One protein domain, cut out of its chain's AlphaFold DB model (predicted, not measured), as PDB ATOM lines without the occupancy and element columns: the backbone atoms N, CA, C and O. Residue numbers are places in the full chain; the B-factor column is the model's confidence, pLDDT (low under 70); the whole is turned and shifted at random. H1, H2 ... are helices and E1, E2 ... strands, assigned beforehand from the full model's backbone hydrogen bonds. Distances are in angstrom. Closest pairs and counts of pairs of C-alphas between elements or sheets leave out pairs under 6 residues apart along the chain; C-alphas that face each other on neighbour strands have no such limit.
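This is residues 35 to 166 of the 309 residues of an uncharacterized protein of Haloferax sp. CBA1150 (UniProt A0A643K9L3). Four helices make a crossed, compact body: H4 runs through the middle, and H1, H3 and H5 pack round it at steep angles. H2 packs on H3 with residues 74 to 79 alone, and residues 83 to 91, of which 83 and 84 belong to H2, stick out free. The printed part has 132 residues with five named helices and one short strand, in the order H1, E1, H2, H3, H4, H5, and is mostly helix. It is compact, with a radius of gyration of the C-alphas of 15.3 A and spans of 47 by 38 by 25 A.

H1, residues 42 to 60, begins at C-alpha (301.478, 254.869, 300.836) and is 26.4 A long. E1 is residues 63 to 65. H2, residues 70 to 84, measures 21.4 A; H3, residues 95 to 109, 21.1 A; H4, residues 113 to 127, 21.2 A. H5, residues 144 to 157, measures 20.0 A and ends at C-alpha (291.164, 241.086, 303.663).

H1 touches H4 at a steep tilt of 54 degrees, opposite ways, the C-alphas of Val 48 and Ala 124 being closest at 5.3 A. With residues 45 to 53 alone H1 touches H5, closest at C-alphas Phe 49 and Leu 150, 6.8 A. H3 and H4 form a helical hairpin, closest at C-alphas Ala 99 and Ala 119, 4.2 A. H2 touches H3, closest at C-alphas Ile 75 and His 96, 6.5 A, but is apart from H1 and H5. E1 pairs with no named strand. Each O i to N i+4 pair is within hydrogen-bond range in H1, H2, H3 and H5; in H4 10 of 11 are.

The farthest C-alphas, of Glu 88 and Glu 162, are 48.5 A apart. The printed part has no cut. The link from H4 to H5 is long. Residues 69 to 71, 73 to 74, 86 to 92 and 127 to 140 have pLDDT under 70.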
ATOM      1  N   VAL A  35     288.000 251.000 299.063       95.88
ATOM      2  CA  VAL A  35     288.655 251.864 300.054       95.88
ATOM      3  C   VAL A  35     289.495 252.907 299.328       95.88
ATOM      4  O   VAL A  35     290.496 252.567 298.692       95.88
ATOM      5  N   GLU A  36     289.083 254.167 299.425       93.12
ATOM      6  CA  GLU A  36     289.831 255.313 298.902       93.12
ATOM      7  C   GLU A  36     291.080 255.572 299.749       93.12
ATOM      8  O   GLU A  36     291.136 255.221 300.929       93.12
ATOM      9  N   HIS A  37     292.115 256.120 299.125       89.88
ATOM     10  CA  HIS A  37     293.311 256.562 299.822       89.88
ATOM     11  C   HIS A  37     293.113 257.972 300.372       89.88
ATOM     12  O   HIS A  37     292.772 258.892 299.627       89.88
ATOM     13  N   GLU A  38     293.382 258.159 301.660       85.88
ATOM     14  CA  GLU A  38     293.488 259.500 302.237       85.88
ATOM     15  C   GLU A  38     294.895 260.096 302.036       85.88
ATOM     16  O   GLU A  38     295.823 259.380 301.695       85.88
ATOM     17  N   GLU A  39     295.078 261.412 302.207       76.00
ATOM     18  CA  GLU A  39     296.324 262.136 301.869       76.00
ATOM     19  C   GLU A  39     297.522 261.823 302.809       76.00
ATOM     20  O   GLU A  39     298.054 262.712 303.473       76.00
ATOM     21  N   HIS A  40     297.990 260.572 302.856       77.31
ATOM     22  CA  HIS A  40     299.147 260.125 303.647       77.31
ATOM     23  C   HIS A  40     300.128 259.263 302.834       77.31
ATOM     24  O   HIS A  40     299.952 259.012 301.646       77.31
ATOM     25  N   ASP A  41     301.251 258.875 303.442       77.31
ATOM     26  CA  ASP A  41     302.299 258.119 302.748       77.31
ATOM     27  C   ASP A  41     301.883 256.650 302.530       77.31
ATOM     28  O   ASP A  41     301.766 255.867 303.479       77.31
ATOM     29  N   TYR A  42     301.738 256.252 301.259       77.44
ATOM     30  CA  TYR A  42     301.478 254.869 300.836       77.44
ATOM     31  C   TYR A  42     302.442 253.840 301.445       77.44
ATOM     32  O   TYR A  42     302.058 252.688 301.646       77.44
ATOM     33  N   THR A  43     303.682 254.236 301.738       82.06
ATOM     34  CA  THR A  43     304.719 253.375 302.321       82.06
ATOM     35  C   THR A  43     304.341 252.935 303.730       82.06
ATOM     36  O   THR A  43     304.486 251.759 304.074       82.06
ATOM     37  N   VAL A  44     303.816 253.858 304.543       84.75
ATOM     38  CA  VAL A  44     303.343 253.559 305.901       84.75
ATOM     39  C   VAL A  44     302.180 252.582 305.829       84.75
ATOM     40  O   VAL A  44     302.218 251.534 306.471       84.75
ATOM     41  N   LEU A  45     301.175 252.896 305.009       89.94
ATOM     42  CA  LEU A  45     299.981 252.072 304.875       89.94
ATOM     43  C   LEU A  45     300.313 250.653 304.397       89.94
ATOM     44  O   LEU A  45     299.849 249.694 305.005       89.94
ATOM     45  N   GLY A  46     301.132 250.523 303.346       91.00
ATOM     46  CA  GLY A  46     301.586 249.231 302.826       91.00
ATOM     47  C   GLY A  46     302.284 248.405 303.901       91.00
ATOM     48  O   GLY A  46     301.821 247.323 304.234       91.00
ATOM     49  N   THR A  47     303.293 248.985 304.558       89.94
ATOM     50  CA  THR A  47     304.086 248.282 305.580       89.94
ATOM     51  C   THR A  47     303.219 247.800 306.749       89.94
ATOM     52  O   THR A  47     303.395 246.695 307.260       89.94
ATOM     53  N   VAL A  48     302.275 248.626 307.213       93.06
ATOM     54  CA  VAL A  48     301.354 248.244 308.296       93.06
ATOM     55  C   VAL A  48     300.384 247.160 307.828       93.06
ATOM     56  O   VAL A  48     300.067 246.242 308.587       93.06
ATOM     57  N   PHE A  49     299.913 247.248 306.586       95.75
ATOM     58  CA  PHE A  49     299.007 246.266 306.015       95.75
ATOM     59  C   PHE A  49     299.677 244.899 305.811       95.75
ATOM     60  O   PHE A  49     299.039 243.880 306.079       95.75
ATOM     61  N   ASP A  50     300.966 244.855 305.474       94.31
ATOM     62  CA  ASP A  50     301.739 243.607 305.388       94.31
ATOM     63  C   ASP A  50     301.753 242.884 306.743       94.31
ATOM     64  O   ASP A  50     301.417 241.703 306.845       94.31
ATOM     65  N   TYR A  51     302.002 243.620 307.834       94.94
ATOM     66  CA  TYR A  51     301.894 243.081 309.192       94.94
ATOM     67  C   TYR A  51     300.510 242.501 309.501       94.94
ATOM     68  O   TYR A  51     300.406 241.445 310.128       94.94
ATOM     69  N   LEU A  52     299.444 243.174 309.067       97.38
ATOM     70  CA  LEU A  52     298.078 242.690 309.253       97.38
ATOM     71  C   LEU A  52     297.816 241.407 308.460       97.38
ATOM     72  O   LEU A  52     297.201 240.482 309.002       97.38
ATOM     73  N   CYS A  53     298.336 241.313 307.233       97.31
ATOM     74  CA  CYS A  53     298.294 240.087 306.441       97.31
ATOM     75  C   CYS A  53     298.985 238.943 307.189       97.31
ATOM     76  O   CYS A  53     298.395 237.879 307.367       97.31
ATOM     77  N   HIS A  54     300.177 239.189 307.739       95.69
ATOM     78  CA  HIS A  54     300.920 238.190 308.511       95.69
ATOM     79  C   HIS A  54     300.118 237.682 309.711       95.69
ATOM     80  O   HIS A  54     300.032 236.477 309.938       95.69
ATOM     81  N   PHE A  55     299.497 238.584 310.478       96.88
ATOM     82  CA  PHE A  55     298.731 238.196 311.667       96.88
ATOM     83  C   PHE A  55     297.510 237.361 311.309       96.88
ATOM     84  O   PHE A  55     297.138 236.459 312.057       96.88
ATOM     85  N   TRP A  56     296.876 237.665 310.180       97.81
ATOM     86  CA  TRP A  56     295.737 236.897 309.708       97.81
ATOM     87  C   TRP A  56     296.134 235.520 309.189       97.81
ATOM     88  O   TRP A  56     295.483 234.545 309.548       97.81
ATOM     89  N   LEU A  57     297.230 235.415 308.437       97.31
ATOM     90  CA  LEU A  57     297.754 234.125 307.982       97.31
ATOM     91  C   LEU A  57     298.163 233.240 309.166       97.31
ATOM     92  O   LEU A  57     297.824 232.063 309.193       97.31
ATOM     93  N   GLU A  58     298.795 233.809 310.197       96.44
ATOM     94  CA  GLU A  58     299.077 233.101 311.458       96.44
ATOM     95  C   GLU A  58     297.818 232.613 312.180       96.44
ATOM     96  O   GLU A  58     297.874 231.623 312.903       96.44
ATOM     97  N   HIS A  59     296.699 233.320 312.027       96.25
ATOM     98  CA  HIS A  59     295.426 232.925 312.618       96.25
ATOM     99  C   HIS A  59     294.720 231.831 311.807       96.25
ATOM    100  O   HIS A  59     294.118 230.925 312.384       96.25
ATOM    101  N   ARG A  60     294.739 231.956 310.477       96.50
ATOM    102  CA  ARG A  60     293.911 231.159 309.569       96.50
ATOM    103  C   ARG A  60     294.587 229.910 309.034       96.50
ATOM    104  O   ARG A  60     293.876 228.966 308.708       96.50
ATOM    105  N   CYS A  61     295.914 229.897 308.951       96.69
ATOM    106  CA  CYS A  61     296.644 228.750 308.433       96.69
ATOM    107  C   CYS A  61     297.030 227.780 309.549       96.69
ATOM    108  O   CYS A  61     297.475 228.197 310.620       96.69
ATOM    109  N   GLU A  62     296.914 226.474 309.295       95.25
ATOM    110  CA  GLU A  62     297.258 225.453 310.299       95.25
ATOM    111  C   GLU A  62     298.743 225.498 310.677       95.25
ATOM    112  O   GLU A  62     299.123 225.269 311.831       95.25
ATOM    113  N   LYS A  63     299.593 225.812 309.694       95.00
ATOM    114  CA  LYS A  63     301.035 225.930 309.863       95.00
ATOM    115  C   LYS A  63     301.572 227.171 309.169       95.00
ATOM    116  O   LYS A  63     301.375 227.362 307.977       95.00
ATOM    117  N   THR A  64     302.350 227.970 309.893       94.38
ATOM    118  CA  THR A  64     303.035 229.134 309.317       94.38
ATOM    119  C   THR A  64     304.541 229.059 309.491       94.38
ATOM    120  O   THR A  64     305.029 228.748 310.582       94.38
ATOM    121  N   TYR A  65     305.273 229.425 308.447       92.38
ATOM    122  CA  TYR A  65     306.725 229.548 308.434       92.38
ATOM    123  C   TYR A  65     307.145 231.003 308.247       92.38
ATOM    124  O   TYR A  65     306.495 231.753 307.528       92.38
ATOM    125  N   LYS A  66     308.243 231.393 308.899       89.50
ATOM    126  CA  LYS A  66     308.818 232.742 308.827       89.50
ATOM    127  C   LYS A  66     310.329 232.630 308.660       89.50
ATOM    128  O   LYS A  66     311.006 232.322 309.645       89.50
ATOM    129  N   PRO A  67     310.858 232.829 307.447       82.06
ATOM    130  CA  PRO A  67     312.293 232.731 307.199       82.06
ATOM    131  C   PRO A  67     313.109 233.762 307.987       82.06
ATOM    132  O   PRO A  67     314.084 233.415 308.661       82.06
ATOM    133  N   LYS A  68     312.655 235.022 308.014       72.12
ATOM    134  CA  LYS A  68     313.313 236.104 308.760       72.12
ATOM    135  C   LYS A  68     312.743 236.287 310.171       72.12
ATOM    136  O   LYS A  68     311.538 236.311 310.396       72.12
ATOM    137  N   LYS A  69     313.646 236.519 311.134       62.72
ATOM    138  CA  LYS A  69     313.366 236.710 312.577       62.72
ATOM    139  C   LYS A  69     313.412 238.177 313.044       62.72
ATOM    140  O   LYS A  69     313.724 238.448 314.209       62.72
ATOM    141  N   SER A  70     313.189 239.154 312.160       58.38
ATOM    142  CA  SER A  70     313.411 240.582 312.481       58.38
ATOM    143  C   SER A  70     312.577 241.062 313.687       58.38
ATOM    144  O   SER A  70     313.097 241.726 314.594       58.38
ATOM    145  N   LEU A  71     311.314 240.633 313.770       66.06
ATOM    146  CA  LEU A  71     310.430 240.871 314.920       66.06
ATOM    147  C   LEU A  71     310.898 240.150 316.182       66.06
ATOM    148  O   LEU A  71     310.949 240.762 317.249       66.06
ATOM    149  N   ASP A  72     311.281 238.879 316.062       70.75
ATOM    150  CA  ASP A  72     311.693 238.056 317.204       70.75
ATOM    151  C   ASP A  72     312.910 238.654 317.907       70.75
ATOM    152  O   ASP A  72     312.975 238.684 319.132       70.75
ATOM    153  N   THR A  73     313.849 239.213 317.141       68.12
ATOM    154  CA  THR A  73     315.044 239.870 317.694       68.12
ATOM    155  C   THR A  73     314.679 241.128 318.488       68.12
ATOM    156  O   THR A  73     315.258 241.408 319.540       68.12
ATOM    157  N   THR A  74     313.693 241.886 318.004       69.12
ATOM    158  CA  THR A  74     313.180 243.088 318.678       69.12
ATOM    159  C   THR A  74     312.482 242.737 319.983       69.12
ATOM    160  O   THR A  74     312.782 243.326 321.022       69.12
ATOM    161  N   ILE A  75     311.584 241.758 319.928       75.62
ATOM    162  CA  ILE A  75     310.845 241.259 321.083       75.62
ATOM    163  C   ILE A  75     311.816 240.696 322.121       75.62
ATOM    164  O   ILE A  75     311.753 241.094 323.279       75.62
ATOM    165  N   ALA A  76     312.768 239.854 321.712       76.69
ATOM    166  CA  ALA A  76     313.759 239.269 322.610       76.69
ATOM    167  C   ALA A  76     314.597 240.342 323.321       76.69
ATOM    168  O   ALA A  76     314.892 240.225 324.511       76.69
ATOM    169  N   ARG A  77     314.949 241.428 322.620       74.38
ATOM    170  CA  ARG A  77     315.649 242.568 323.226       74.38
ATOM    171  C   ARG A  77     314.777 243.300 324.251       74.38
ATOM    172  O   ARG A  77     315.291 243.663 325.307       74.38
ATOM    173  N   ALA A  78     313.491 243.501 323.963       75.38
ATOM    174  CA  ALA A  78     312.547 244.121 324.895       75.38
ATOM    175  C   ALA A  78     312.307 243.245 326.140       75.38
ATOM    176  O   ALA A  78     312.318 243.740 327.268       75.38
ATOM    177  N   GLU A  79     312.171 241.928 325.962       80.44
ATOM    178  CA  GLU A  79     312.064 240.958 327.059       80.44
ATOM    179  C   GLU A  79     313.324 240.958 327.932       80.44
ATOM    180  O   GLU A  79     313.229 241.021 329.160       80.44
ATOM    181  N   TRP A  80     314.506 240.951 327.308       81.75
ATOM    182  CA  TRP A  80     315.778 241.046 328.019       81.75
ATOM    183  C   TRP A  80     315.881 242.349 328.818       81.75
ATOM    184  O   TRP A  80     316.252 242.314 329.991       81.75
ATOM    185  N   ALA A  81     315.517 243.486 328.217       77.62
ATOM    186  CA  ALA A  81     315.545 244.792 328.872       77.62
ATOM    187  C   ALA A  81     314.636 244.819 330.109       77.62
ATOM    188  O   ALA A  81     315.087 245.216 331.180       77.62
ATOM    189  N   LYS A  82     313.404 244.306 329.993       76.56
ATOM    190  CA  LYS A  82     312.453 244.203 331.111       76.56
ATOM    191  C   LYS A  82     312.983 243.359 332.276       76.56
ATOM    192  O   LYS A  82     312.650 243.627 333.424       76.56
ATOM    193  N   GLN A  83     313.778 242.326 331.997       78.75
ATOM    194  CA  GLN A  83     314.325 241.435 333.028       78.75
ATOM    195  C   GLN A  83     315.618 241.955 333.672       78.75
ATOM    196  O   GLN A  83     315.906 241.597 334.811       78.75
ATOM    197  N   ASN A  84     316.420 242.740 332.945       79.19
ATOM    198  CA  ASN A  84     317.805 243.037 333.326       79.19
ATOM    199  C   ASN A  84     318.084 244.519 333.609       79.19
ATOM    200  O   ASN A  84     319.140 244.830 334.161       79.19
ATOM    201  N   LEU A  85     317.182 245.434 333.244       72.62
ATOM    202  CA  LEU A  85     317.340 246.859 333.523       72.62
ATOM    203  C   LEU A  85     316.446 247.277 334.698       72.62
ATOM    204  O   LEU A  85     315.268 246.923 334.716       72.62
ATOM    205  N   PRO A  86     316.973 248.036 335.675       63.66
ATOM    206  CA  PRO A  86     316.146 248.628 336.716       63.66
ATOM    207  C   PRO A  86     315.202 249.651 336.075       63.66
ATOM    208  O   PRO A  86     315.643 250.685 335.575       63.66
ATOM    209  N   THR A  87     313.908 249.352 336.064       62.28
ATOM    210  CA  THR A  87     312.874 250.305 335.663       62.28
ATOM    211  C   THR A  87     312.479 251.132 336.883       62.28
ATOM    212  O   THR A  87     312.069 250.575 337.896       62.28
ATOM    213  N   GLU A  88     312.598 252.460 336.804       61.00
ATOM    214  CA  GLU A  88     312.131 253.372 337.870       61.00
ATOM    215  C   GLU A  88     310.595 253.400 337.997       61.00
ATOM    216  O   GLU A  88     310.063 253.915 338.978       61.00
ATOM    217  N   ASP A  89     309.897 252.816 337.023       68.12
ATOM    218  CA  ASP A  89     308.444 252.750 336.919       68.12
ATOM    219  C   ASP A  89     308.011 251.280 336.770       68.12
ATOM    220  O   ASP A  89     308.222 250.667 335.721       68.12
ATOM    221  N   GLU A  90     307.458 250.694 337.839       61.50
ATOM    222  CA  GLU A  90     306.945 249.312 337.844       61.50
ATOM    223  C   GLU A  90     305.735 249.129 336.905       61.50
ATOM    224  O   GLU A  90     305.475 248.007 336.463       61.50
ATOM    225  N   ASP A  91     305.041 250.219 336.550       66.06
ATOM    226  CA  ASP A  91     303.875 250.218 335.662       66.06
ATOM    227  C   ASP A  91     304.255 250.463 334.187       66.06
ATOM    228  O   ASP A  91     303.401 250.386 333.293       66.06
ATOM    229  N   TYR A  92     305.534 250.734 333.892       68.94
ATOM    230  CA  TYR A  92     305.982 250.913 332.516       68.94
ATOM    231  C   TYR A  92     305.924 249.596 331.745       68.94
ATOM    232  O   TYR A  92     306.617 248.615 332.029       68.94
ATOM    233  N   GLU A  93     305.160 249.624 330.664       73.88
ATOM    234  CA  GLU A  93     305.160 248.577 329.671       73.88
ATOM    235  C   GLU A  93     305.816 249.030 328.368       73.88
ATOM    236  O   GLU A  93     305.432 250.038 327.769       73.88
ATOM    237  N   ASP A  94     306.770 248.222 327.908       81.25
ATOM    238  CA  ASP A  94     307.385 248.363 326.596       81.25
ATOM    239  C   ASP A  94     306.329 248.232 325.472       81.25
ATOM    240  O   ASP A  94     305.595 247.231 325.433       81.25
ATOM    241  N   PRO A  95     306.239 249.210 324.545       81.88
ATOM    242  CA  PRO A  95     305.264 249.189 323.456       81.88
ATOM    243  C   PRO A  95     305.313 247.926 322.589       81.88
ATOM    244  O   PRO A  95     304.257 247.449 322.174       81.88
ATOM    245  N   HIS A  96     306.492 247.339 322.351       83.88
ATOM    246  CA  HIS A  96     306.622 246.123 321.545       83.88
ATOM    247  C   HIS A  96     306.133 244.883 322.294       83.88
ATOM    248  O   HIS A  96     305.526 244.006 321.680       83.88
ATOM    249  N   LEU A  97     306.321 244.814 323.616       85.75
ATOM    250  CA  LEU A  97     305.734 243.741 324.428       85.75
ATOM    251  C   LEU A  97     304.206 243.841 324.469       85.75
ATOM    252  O   LEU A  97     303.514 242.825 324.371       85.75
ATOM    253  N   ARG A  98     303.669 245.063 324.562       87.88
ATOM    254  CA  ARG A  98     302.223 245.303 324.466       87.88
ATOM    255  C   ARG A  98     301.675 244.902 323.097       87.88
ATOM    256  O   ARG A  98     300.697 244.160 323.039       87.88
ATOM    257  N   ALA A  99     302.319 245.355 322.020       90.25
ATOM    258  CA  ALA A  99     301.960 245.020 320.642       90.25
ATOM    259  C   ALA A  99     302.007 243.507 320.406       90.25
ATOM    260  O   ALA A  99     301.063 242.944 319.861       90.25
ATOM    261  N   LYS A 100     303.044 242.824 320.910       91.62
ATOM    262  CA  LYS A 100     303.145 241.362 320.859       91.62
ATOM    263  C   LYS A 100     301.943 240.691 321.513       91.62
ATOM    264  O   LYS A 100     301.355 239.811 320.905       91.62
ATOM    265  N   ARG A 101     301.534 241.103 322.717       93.00
ATOM    266  CA  ARG A 101     300.359 240.494 323.365       93.00
ATOM    267  C   ARG A 101     299.067 240.727 322.593       93.00
ATOM    268  O   ARG A 101     298.254 239.814 322.511       93.00
ATOM    269  N   LYS A 102     298.874 241.933 322.054       95.31
ATOM    270  CA  LYS A 102     297.715 242.259 321.212       95.31
ATOM    271  C   LYS A 102     297.682 241.388 319.958       95.31
ATOM    272  O   LYS A 102     296.662 240.765 319.676       95.31
ATOM    273  N   LYS A 103     298.823 241.275 319.277       95.25
ATOM    274  CA  LYS A 103     299.023 240.374 318.144       95.25
ATOM    275  C   LYS A 103     298.729 238.922 318.523       95.25
ATOM    276  O   LYS A 103     297.920 238.292 317.860       95.25
ATOM    277  N   ASP A 104     299.343 238.395 319.578       95.56
ATOM    278  CA  ASP A 104     299.176 236.997 319.995       95.56
ATOM    279  C   ASP A 104     297.709 236.690 320.354       95.56
ATOM    280  O   ASP A 104     297.182 235.649 319.970       95.56
ATOM    281  N   ALA A 105     297.022 237.616 321.034       97.12
ATOM    282  CA  ALA A 105     295.597 237.490 321.332       97.12
ATOM    283  C   ALA A 105     294.742 237.477 320.055       97.12
ATOM    284  O   ALA A 105     293.813 236.672 319.950       97.12
ATOM    285  N   PHE A 106     295.063 238.329 319.077       97.62
ATOM    286  CA  PHE A 106     294.408 238.316 317.772       97.62
ATOM    287  C   PHE A 106     294.674 237.002 317.028       97.62
ATOM    288  O   PHE A 106     293.722 236.342 316.637       97.62
ATOM    289  N   VAL A 107     295.931 236.569 316.903       96.56
ATOM    290  CA  VAL A 107     296.308 235.311 316.233       96.56
ATOM    291  C   VAL A 107     295.588 234.112 316.856       96.56
ATOM    292  O   VAL A 107     295.112 233.230 316.149       96.56
ATOM    293  N   GLN A 108     295.433 234.092 318.180       97.00
ATOM    294  CA  GLN A 108     294.749 233.000 318.870       97.00
ATOM    295  C   GLN A 108     293.226 232.998 318.664       97.00
ATOM    296  O   GLN A 108     292.608 231.935 318.685       97.00
ATOM    297  N   THR A 109     292.594 234.167 318.538       96.50
ATOM    298  CA  THR A 109     291.126 234.288 318.631       96.50
ATOM    299  C   THR A 109     290.445 234.759 317.349       96.50
ATOM    300  O   THR A 109     289.235 234.592 317.220       96.50
ATOM    301  N   GLY A 110     291.180 235.398 316.441       93.56
ATOM    302  CA  GLY A 110     290.655 236.139 315.291       93.56
ATOM    303  C   GLY A 110     289.873 237.406 315.667       93.56
ATOM    304  O   GLY A 110     289.316 238.079 314.794       93.56
ATOM    305  N   MET A 111     289.789 237.736 316.961       93.44
ATOM    306  CA  MET A 111     288.980 238.831 317.501       93.44
ATOM    307  C   MET A 111     289.820 240.074 317.793       93.44
ATOM    308  O   MET A 111     291.034 240.002 317.938       93.44
ATOM    309  N   ASN A 112     289.147 241.219 317.949       93.62
ATOM    310  CA  ASN A 112     289.758 242.521 318.251       93.62
ATOM    311  C   ASN A 112     290.685 243.034 317.137       93.62
ATOM    312  O   ASN A 112     291.850 243.343 317.363       93.62
ATOM    313  N   ALA A 113     290.143 243.189 315.927       94.12
ATOM    314  CA  ALA A 113     290.884 243.733 314.785       94.12
ATOM    315  C   ALA A 113     291.534 245.102 315.066       94.12
ATOM    316  O   ALA A 113     292.625 245.367 314.580       94.12
ATOM    317  N   ALA A 114     290.915 245.941 315.902       93.81
ATOM    318  CA  ALA A 114     291.504 247.211 316.324       93.81
ATOM    319  C   ALA A 114     292.829 247.029 317.093       93.81
ATOM    320  O   ALA A 114     293.763 247.803 316.902       93.81
ATOM    321  N   ASP A 115     292.942 245.984 317.920       94.19
ATOM    322  CA  ASP A 115     294.186 245.663 318.626       94.19
ATOM    323  C   ASP A 115     295.252 245.099 317.680       94.19
ATOM    324  O   ASP A 115     296.438 245.365 317.880       94.19
ATOM    325  N   ALA A 116     294.847 244.372 316.635       96.25
ATOM    326  CA  ALA A 116     295.753 243.944 315.571       96.25
ATOM    327  C   ALA A 116     296.311 245.142 314.788       96.25
ATOM    328  O   ALA A 116     297.514 245.195 314.551       96.25
ATOM    329  N   VAL A 117     295.466 246.129 314.460       95.56
ATOM    330  CA  VAL A 117     295.884 247.387 313.810       95.56
ATOM    331  C   VAL A 117     296.851 248.173 314.694       95.56
ATOM    332  O   VAL A 117     297.919 248.553 314.220       95.56
ATOM    333  N   ASP A 118     296.559 248.351 315.987       92.75
ATOM    334  CA  ASP A 118     297.493 249.011 316.917       92.75
ATOM    335  C   ASP A 118     298.834 248.263 317.013       92.75
ATOM    336  O   ASP A 118     299.897 248.882 316.992       92.75
ATOM    337  N   ALA A 119     298.813 246.928 317.066       92.94
ATOM    338  CA  ALA A 119     300.039 246.135 317.074       92.94
ATOM    339  C   ALA A 119     300.847 246.304 315.776       92.94
ATOM    340  O   ALA A 119     302.059 246.518 315.839       92.94
ATOM    341  N   ALA A 120     300.189 246.243 314.615       93.56
ATOM    342  CA  ALA A 120     300.819 246.399 313.307       93.56
ATOM    343  C   ALA A 120     301.461 247.786 313.145       93.56
ATOM    344  O   ALA A 120     302.608 247.875 312.714       93.56
ATOM    345  N   LEU A 121     300.780 248.852 313.582       91.00
ATOM    346  CA  LEU A 121     301.310 250.221 313.586       91.00
ATOM    347  C   LEU A 121     302.592 250.349 314.418       91.00
ATOM    348  O   LEU A 121     303.562 250.965 313.979       91.00
ATOM    349  N   ILE A 122     302.634 249.727 315.601       88.00
ATOM    350  CA  ILE A 122     303.822 249.741 316.467       88.00
ATOM    351  C   ILE A 122     304.997 248.994 315.816       88.00
ATOM    352  O   ILE A 122     306.143 249.440 315.921       88.00
ATOM    353  N   PHE A 123     304.746 247.860 315.158       87.75
ATOM    354  CA  PHE A 123     305.812 247.118 314.482       87.75
ATOM    355  C   PHE A 123     306.306 247.827 313.214       87.75
ATOM    356  O   PHE A 123     307.515 247.917 313.012       87.75
ATOM    357  N   ALA A 124     305.401 248.394 312.415       86.06
ATOM    358  CA  ALA A 124     305.743 249.151 311.215       86.06
ATOM    359  C   ALA A 124     306.489 250.452 311.532       86.06
ATOM    360  O   ALA A 124     307.496 250.740 310.892       86.06
ATOM    361  N   GLY A 125     306.053 251.207 312.549       79.62
ATOM    362  CA  GLY A 125     306.691 252.469 312.939       79.62
ATOM    363  C   GLY A 125     308.181 252.305 313.242       79.62
ATOM    364  O   GLY A 125     308.988 253.126 312.826       79.62
ATOM    365  N   LYS A 126     308.570 251.181 313.857       70.88
ATOM    366  CA  LYS A 126     309.983 250.846 314.053       70.88
ATOM    367  C   LYS A 126     310.723 250.597 312.736       70.88
ATOM    368  O   LYS A 126     311.850 251.059 312.590       70.88
ATOM    369  N   ASN A 127     310.136 249.834 311.815       67.94
ATOM    370  CA  ASN A 127     310.784 249.531 310.533       67.94
ATOM    371  C   ASN A 127     310.991 250.786 309.683       67.94
ATOM    372  O   ASN A 127     311.966 250.869 308.947       67.94
ATOM    373  N   LEU A 128     310.082 251.751 309.809       68.88
ATOM    374  CA  LEU A 128     310.119 253.022 309.095       68.88
ATOM    375  C   LEU A 128     310.945 254.097 309.821       68.88
ATOM    376  O   LEU A 128     310.977 255.235 309.367       68.88
ATOM    377  N   ASP A 129     311.589 253.746 310.942       64.44
ATOM    378  CA  ASP A 129     312.354 254.660 311.804       64.44
ATOM    379  C   ASP A 129     311.539 255.876 312.301       64.44
ATOM    380  O   ASP A 129     312.052 256.954 312.603       64.44
ATOM    381  N   ILE A 130     310.219 255.711 312.395       59.78
ATOM    382  CA  ILE A 130     309.297 256.735 312.879       59.78
ATOM    383  C   ILE A 130     309.341 256.695 314.404       59.78
ATOM    384  O   ILE A 130     308.781 255.785 315.001       59.78
ATOM    385  N   GLY A 131     309.987 257.674 315.043       54.50
ATOM    386  CA  GLY A 131     310.023 257.793 316.510       54.50
ATOM    387  C   GLY A 131     311.412 257.760 317.159       54.50
ATOM    388  O   GLY A 131     311.520 257.409 318.339       54.50
ATOM    389  N   GLU A 132     312.483 258.136 316.447       44.28
ATOM    390  CA  GLU A 132     313.776 258.392 317.093       44.28
ATOM    391  C   GLU A 132     313.647 259.455 318.205       44.28
ATOM    392  O   GLU A 132     313.123 260.548 317.999       44.28
ATOM    393  N   GLY A 133     314.153 259.132 319.402       47.66
ATOM    394  CA  GLY A 133     314.182 260.045 320.556       47.66
ATOM    395  C   GLY A 133     313.538 259.516 321.839       47.66
ATOM    396  O   GLY A 133     313.597 260.192 322.864       47.66
ATOM    397  N   GLY A 134     312.969 258.306 321.825       47.31
ATOM    398  CA  GLY A 134     312.328 257.710 323.005       47.31
ATOM    399  C   GLY A 134     310.856 258.093 323.180       47.31
ATOM    400  O   GLY A 134     310.292 257.877 324.255       47.31
ATOM    401  N   GLU A 135     310.218 258.637 322.140       52.91
ATOM    402  CA  GLU A 135     308.768 258.824 322.122       52.91
ATOM    403  C   GLU A 135     308.057 257.473 321.929       52.91
ATOM    404  O   GLU A 135     308.465 256.627 321.133       52.91
ATOM    405  N   LYS A 136     306.989 257.233 322.700       61.56
ATOM    406  CA  LYS A 136     306.206 255.995 322.609       61.56
ATOM    407  C   LYS A 136     305.369 256.015 321.328       61.56
ATOM    408  O   LYS A 136     304.343 256.691 321.293       61.56
ATOM    409  N   ILE A 137     305.758 255.234 320.320       66.31
ATOM    410  CA  ILE A 137     304.909 254.971 319.149       66.31
ATOM    411  C   ILE A 137     303.672 254.191 319.610       66.31
ATOM    412  O   ILE A 137     303.768 253.164 320.286       66.31
ATOM    413  N   THR A 138     302.498 254.696 319.262       65.69
ATOM    414  CA  THR A 138     301.179 254.127 319.569       65.69
ATOM    415  C   THR A 138     300.248 254.367 318.382       65.69
ATOM    416  O   THR A 138     300.580 255.191 317.538       65.69
ATOM    417  N   ALA A 139     299.062 253.749 318.320       61.28
ATOM    418  CA  ALA A 139     298.068 254.142 317.311       61.28
ATOM    419  C   ALA A 139     297.778 255.658 317.301       61.28
ATOM    420  O   ALA A 139     297.650 256.240 316.235       61.28
ATOM    421  N   SER A 140     297.771 256.324 318.464       67.88
ATOM    422  CA  SER A 140     297.620 257.790 318.555       67.88
ATOM    423  C   SER A 140     298.812 258.595 318.025       67.88
ATOM    424  O   SER A 140     298.727 259.815 317.939       67.88
ATOM    425  N   SER A 141     299.927 257.936 317.704       73.12
ATOM    426  CA  SER A 141     301.059 258.547 317.001       73.12
ATOM    427  C   SER A 141     300.812 258.658 315.493       73.12
ATOM    428  O   SER A 141     301.592 259.316 314.812       73.12
ATOM    429  N   PHE A 142     299.752 258.028 314.981       79.06
ATOM    430  CA  PHE A 142     299.327 258.087 313.587       79.06
ATOM    431  C   PHE A 142     298.009 258.853 313.468       79.06
ATOM    432  O   PHE A 142     297.236 258.950 314.425       79.06
ATOM    433  N   GLU A 143     297.754 259.409 312.286       83.31
ATOM    434  CA  GLU A 143     296.499 260.100 311.998       83.31
ATOM    435  C   GLU A 143     295.308 259.127 312.066       83.31
ATOM    436  O   GLU A 143     295.404 257.969 311.657       83.31
ATOM    437  N   GLU A 144     294.168 259.589 312.591       86.69
ATOM    438  CA  GLU A 144     292.952 258.768 312.750       86.69
ATOM    439  C   GLU A 144     292.428 258.233 311.405       86.69
ATOM    440  O   GLU A 144     291.900 257.120 311.339       86.69
ATOM    441  N   SER A 145     292.646 258.996 310.334       88.00
ATOM    442  CA  SER A 145     292.430 258.616 308.935       88.00
ATOM    443  C   SER A 145     293.154 257.321 308.565       88.00
ATOM    444  O   SER A 145     292.520 256.358 308.144       88.00
ATOM    445  N   ILE A 146     294.467 257.246 308.820       89.38
ATOM    446  CA  ILE A 146     295.298 256.059 308.554       89.38
ATOM    447  C   ILE A 146     294.755 254.847 309.311       89.38
ATOM    448  O   ILE A 146     294.647 253.752 308.758       89.38
ATOM    449  N   VAL A 147     294.407 255.029 310.588       91.31
ATOM    450  CA  VAL A 147     293.882 253.942 311.426       91.31
ATOM    451  C   VAL A 147     292.557 253.420 310.871       91.31
ATOM    452  O   VAL A 147     292.367 252.204 310.806       91.31
ATOM    453  N   THR A 148     291.659 254.318 310.467       93.06
ATOM    454  CA  THR A 148     290.353 253.968 309.892       93.06
ATOM    455  C   THR A 148     290.526 253.233 308.565       93.06
ATOM    456  O   THR A 148     289.982 252.145 308.385       93.06
ATOM    457  N   GLU A 149     291.379 253.750 307.683       94.88
ATOM    458  CA  GLU A 149     291.667 253.145 306.385       94.88
ATOM    459  C   GLU A 149     292.259 251.730 306.522       94.88
ATOM    460  O   GLU A 149     291.821 250.792 305.854       94.88
ATOM    461  N   LEU A 150     293.202 251.529 307.449       95.81
ATOM    462  CA  LEU A 150     293.752 250.204 307.753       95.81
ATOM    463  C   LEU A 150     292.697 249.238 308.293       95.81
ATOM    464  O   LEU A 150     292.723 248.052 307.957       95.81
ATOM    465  N   GLN A 151     291.779 249.718 309.135       96.06
ATOM    466  CA  GLN A 151     290.682 248.897 309.648       96.06
ATOM    467  C   GLN A 151     289.759 248.432 308.518       96.06
ATOM    468  O   GLN A 151     289.381 247.258 308.510       96.06
ATOM    469  N   ASP A 152     289.457 249.302 307.556       97.19
ATOM    470  CA  ASP A 152     288.617 248.976 306.403       97.19
ATOM    471  C   ASP A 152     289.310 247.994 305.450       97.19
ATOM    472  O   ASP A 152     288.736 246.951 305.111       97.19
ATOM    473  N   LEU A 153     290.575 248.245 305.093       97.69
ATOM    474  CA  LEU A 153     291.375 247.312 304.288       97.69
ATOM    475  C   LEU A 153     291.466 245.939 304.954       97.69
ATOM    476  O   LEU A 153     291.273 244.902 304.313       97.69
ATOM    477  N   PHE A 154     291.727 245.913 306.262       97.94
ATOM    478  CA  PHE A 154     291.858 244.663 306.997       97.94
ATOM    479  C   PHE A 154     290.523 243.950 307.186       97.94
ATOM    480  O   PHE A 154     290.466 242.723 307.215       97.94
ATOM    481  N   HIS A 155     289.419 244.687 307.303       97.56
ATOM    482  CA  HIS A 155     288.093 244.090 307.294       97.56
ATOM    483  C   HIS A 155     287.819 243.356 305.976       97.56
ATOM    484  O   HIS A 155     287.337 242.224 306.013       97.56
ATOM    485  N   ILE A 156     288.187 243.955 304.840       97.88
ATOM    486  CA  ILE A 156     288.040 243.339 303.516       97.88
ATOM    487  C   ILE A 156     288.932 242.103 303.375       97.88
ATOM    488  O   ILE A 156     288.444 241.061 302.937       97.88
ATOM    489  N   PHE A 157     290.206 242.195 303.764       97.69
ATOM    490  CA  PHE A 157     291.164 241.086 303.663       97.69
ATOM    491  C   PHE A 157     290.740 239.862 304.474       97.69
ATOM    492  O   PHE A 157     290.780 238.739 303.985       97.69
ATOM    493  N   ARG A 158     290.248 240.069 305.698       95.75
ATOM    494  CA  ARG A 158     289.783 238.970 306.556       95.75
ATOM    495  C   ARG A 158     288.512 238.281 306.058       95.75
ATOM    496  O   ARG A 158     288.144 237.235 306.584       95.75
ATOM    497  N   GLY A 159     287.819 238.878 305.091       94.69
ATOM    498  CA  GLY A 159     286.679 238.263 304.418       94.69
ATOM    499  C   GLY A 159     287.063 237.359 303.245       94.69
ATOM    500  O   GLY A 159     286.160 236.850 302.589       94.69
ATOM    501  N   GLN A 160     288.356 237.202 302.947       94.38
ATOM    502  CA  GLN A 160     288.842 236.406 301.823       94.38
ATOM    503  C   GLN A 160     289.174 234.985 302.290       94.38
ATOM    504  O   GLN A 160     290.188 234.764 302.951       94.38
ATOM    505  N   ASP A 161     288.326 234.023 301.929       93.19
ATOM    506  CA  ASP A 161     288.523 232.607 302.276       93.19
ATOM    507  C   ASP A 161     289.700 231.972 301.504       93.19
ATOM    508  O   ASP A 161     290.210 230.932 301.895       93.19
ATOM    509  N   GLU A 162     290.169 232.598 300.416       92.94
ATOM    510  CA  GLU A 162     291.312 232.111 299.622       92.94
ATOM    511  C   GLU A 162     292.660 232.164 300.361       92.94
ATOM    512  O   GLU A 162     293.629 231.568 299.901       92.94
ATOM    513  N   PHE A 163     292.722 232.859 301.502       94.62
ATOM    514  CA  PHE A 163     293.901 232.914 302.375       94.62
ATOM    515  C   PHE A 163     293.783 231.993 303.599       94.62
ATOM    516  O   PHE A 163     294.629 232.043 304.493       94.62
ATOM    517  N   ASP A 164     292.745 231.155 303.642       94.44
ATOM    518  CA  ASP A 164     292.649 230.040 304.576       94.44
ATOM    519  C   ASP A 164     293.349 228.827 303.952       94.44
ATOM    520  O   ASP A 164     292.946 228.366 302.883       94.44
ATOM    521  N   GLY A 165     294.386 228.301 304.607       94.56
ATOM    522  CA  GLY A 165     295.190 227.217 304.039       94.56
ATOM    523  C   GLY A 165     295.813 226.277 305.065       94.56
ATOM    524  O   GLY A 165     295.814 226.534 306.271       94.56
ATOM    525  N   GLU A 166     296.366 225.169 304.589       95.88
ATOM    526  CA  GLU A 166     297.103 224.227 305.440       95.88
ATOM    527  C   GLU A 166     298.459 224.820 305.845       95.88
ATOM    528  O   GLU A 166     298.908 224.690 306.991       95.88
TER     529      GLU A 166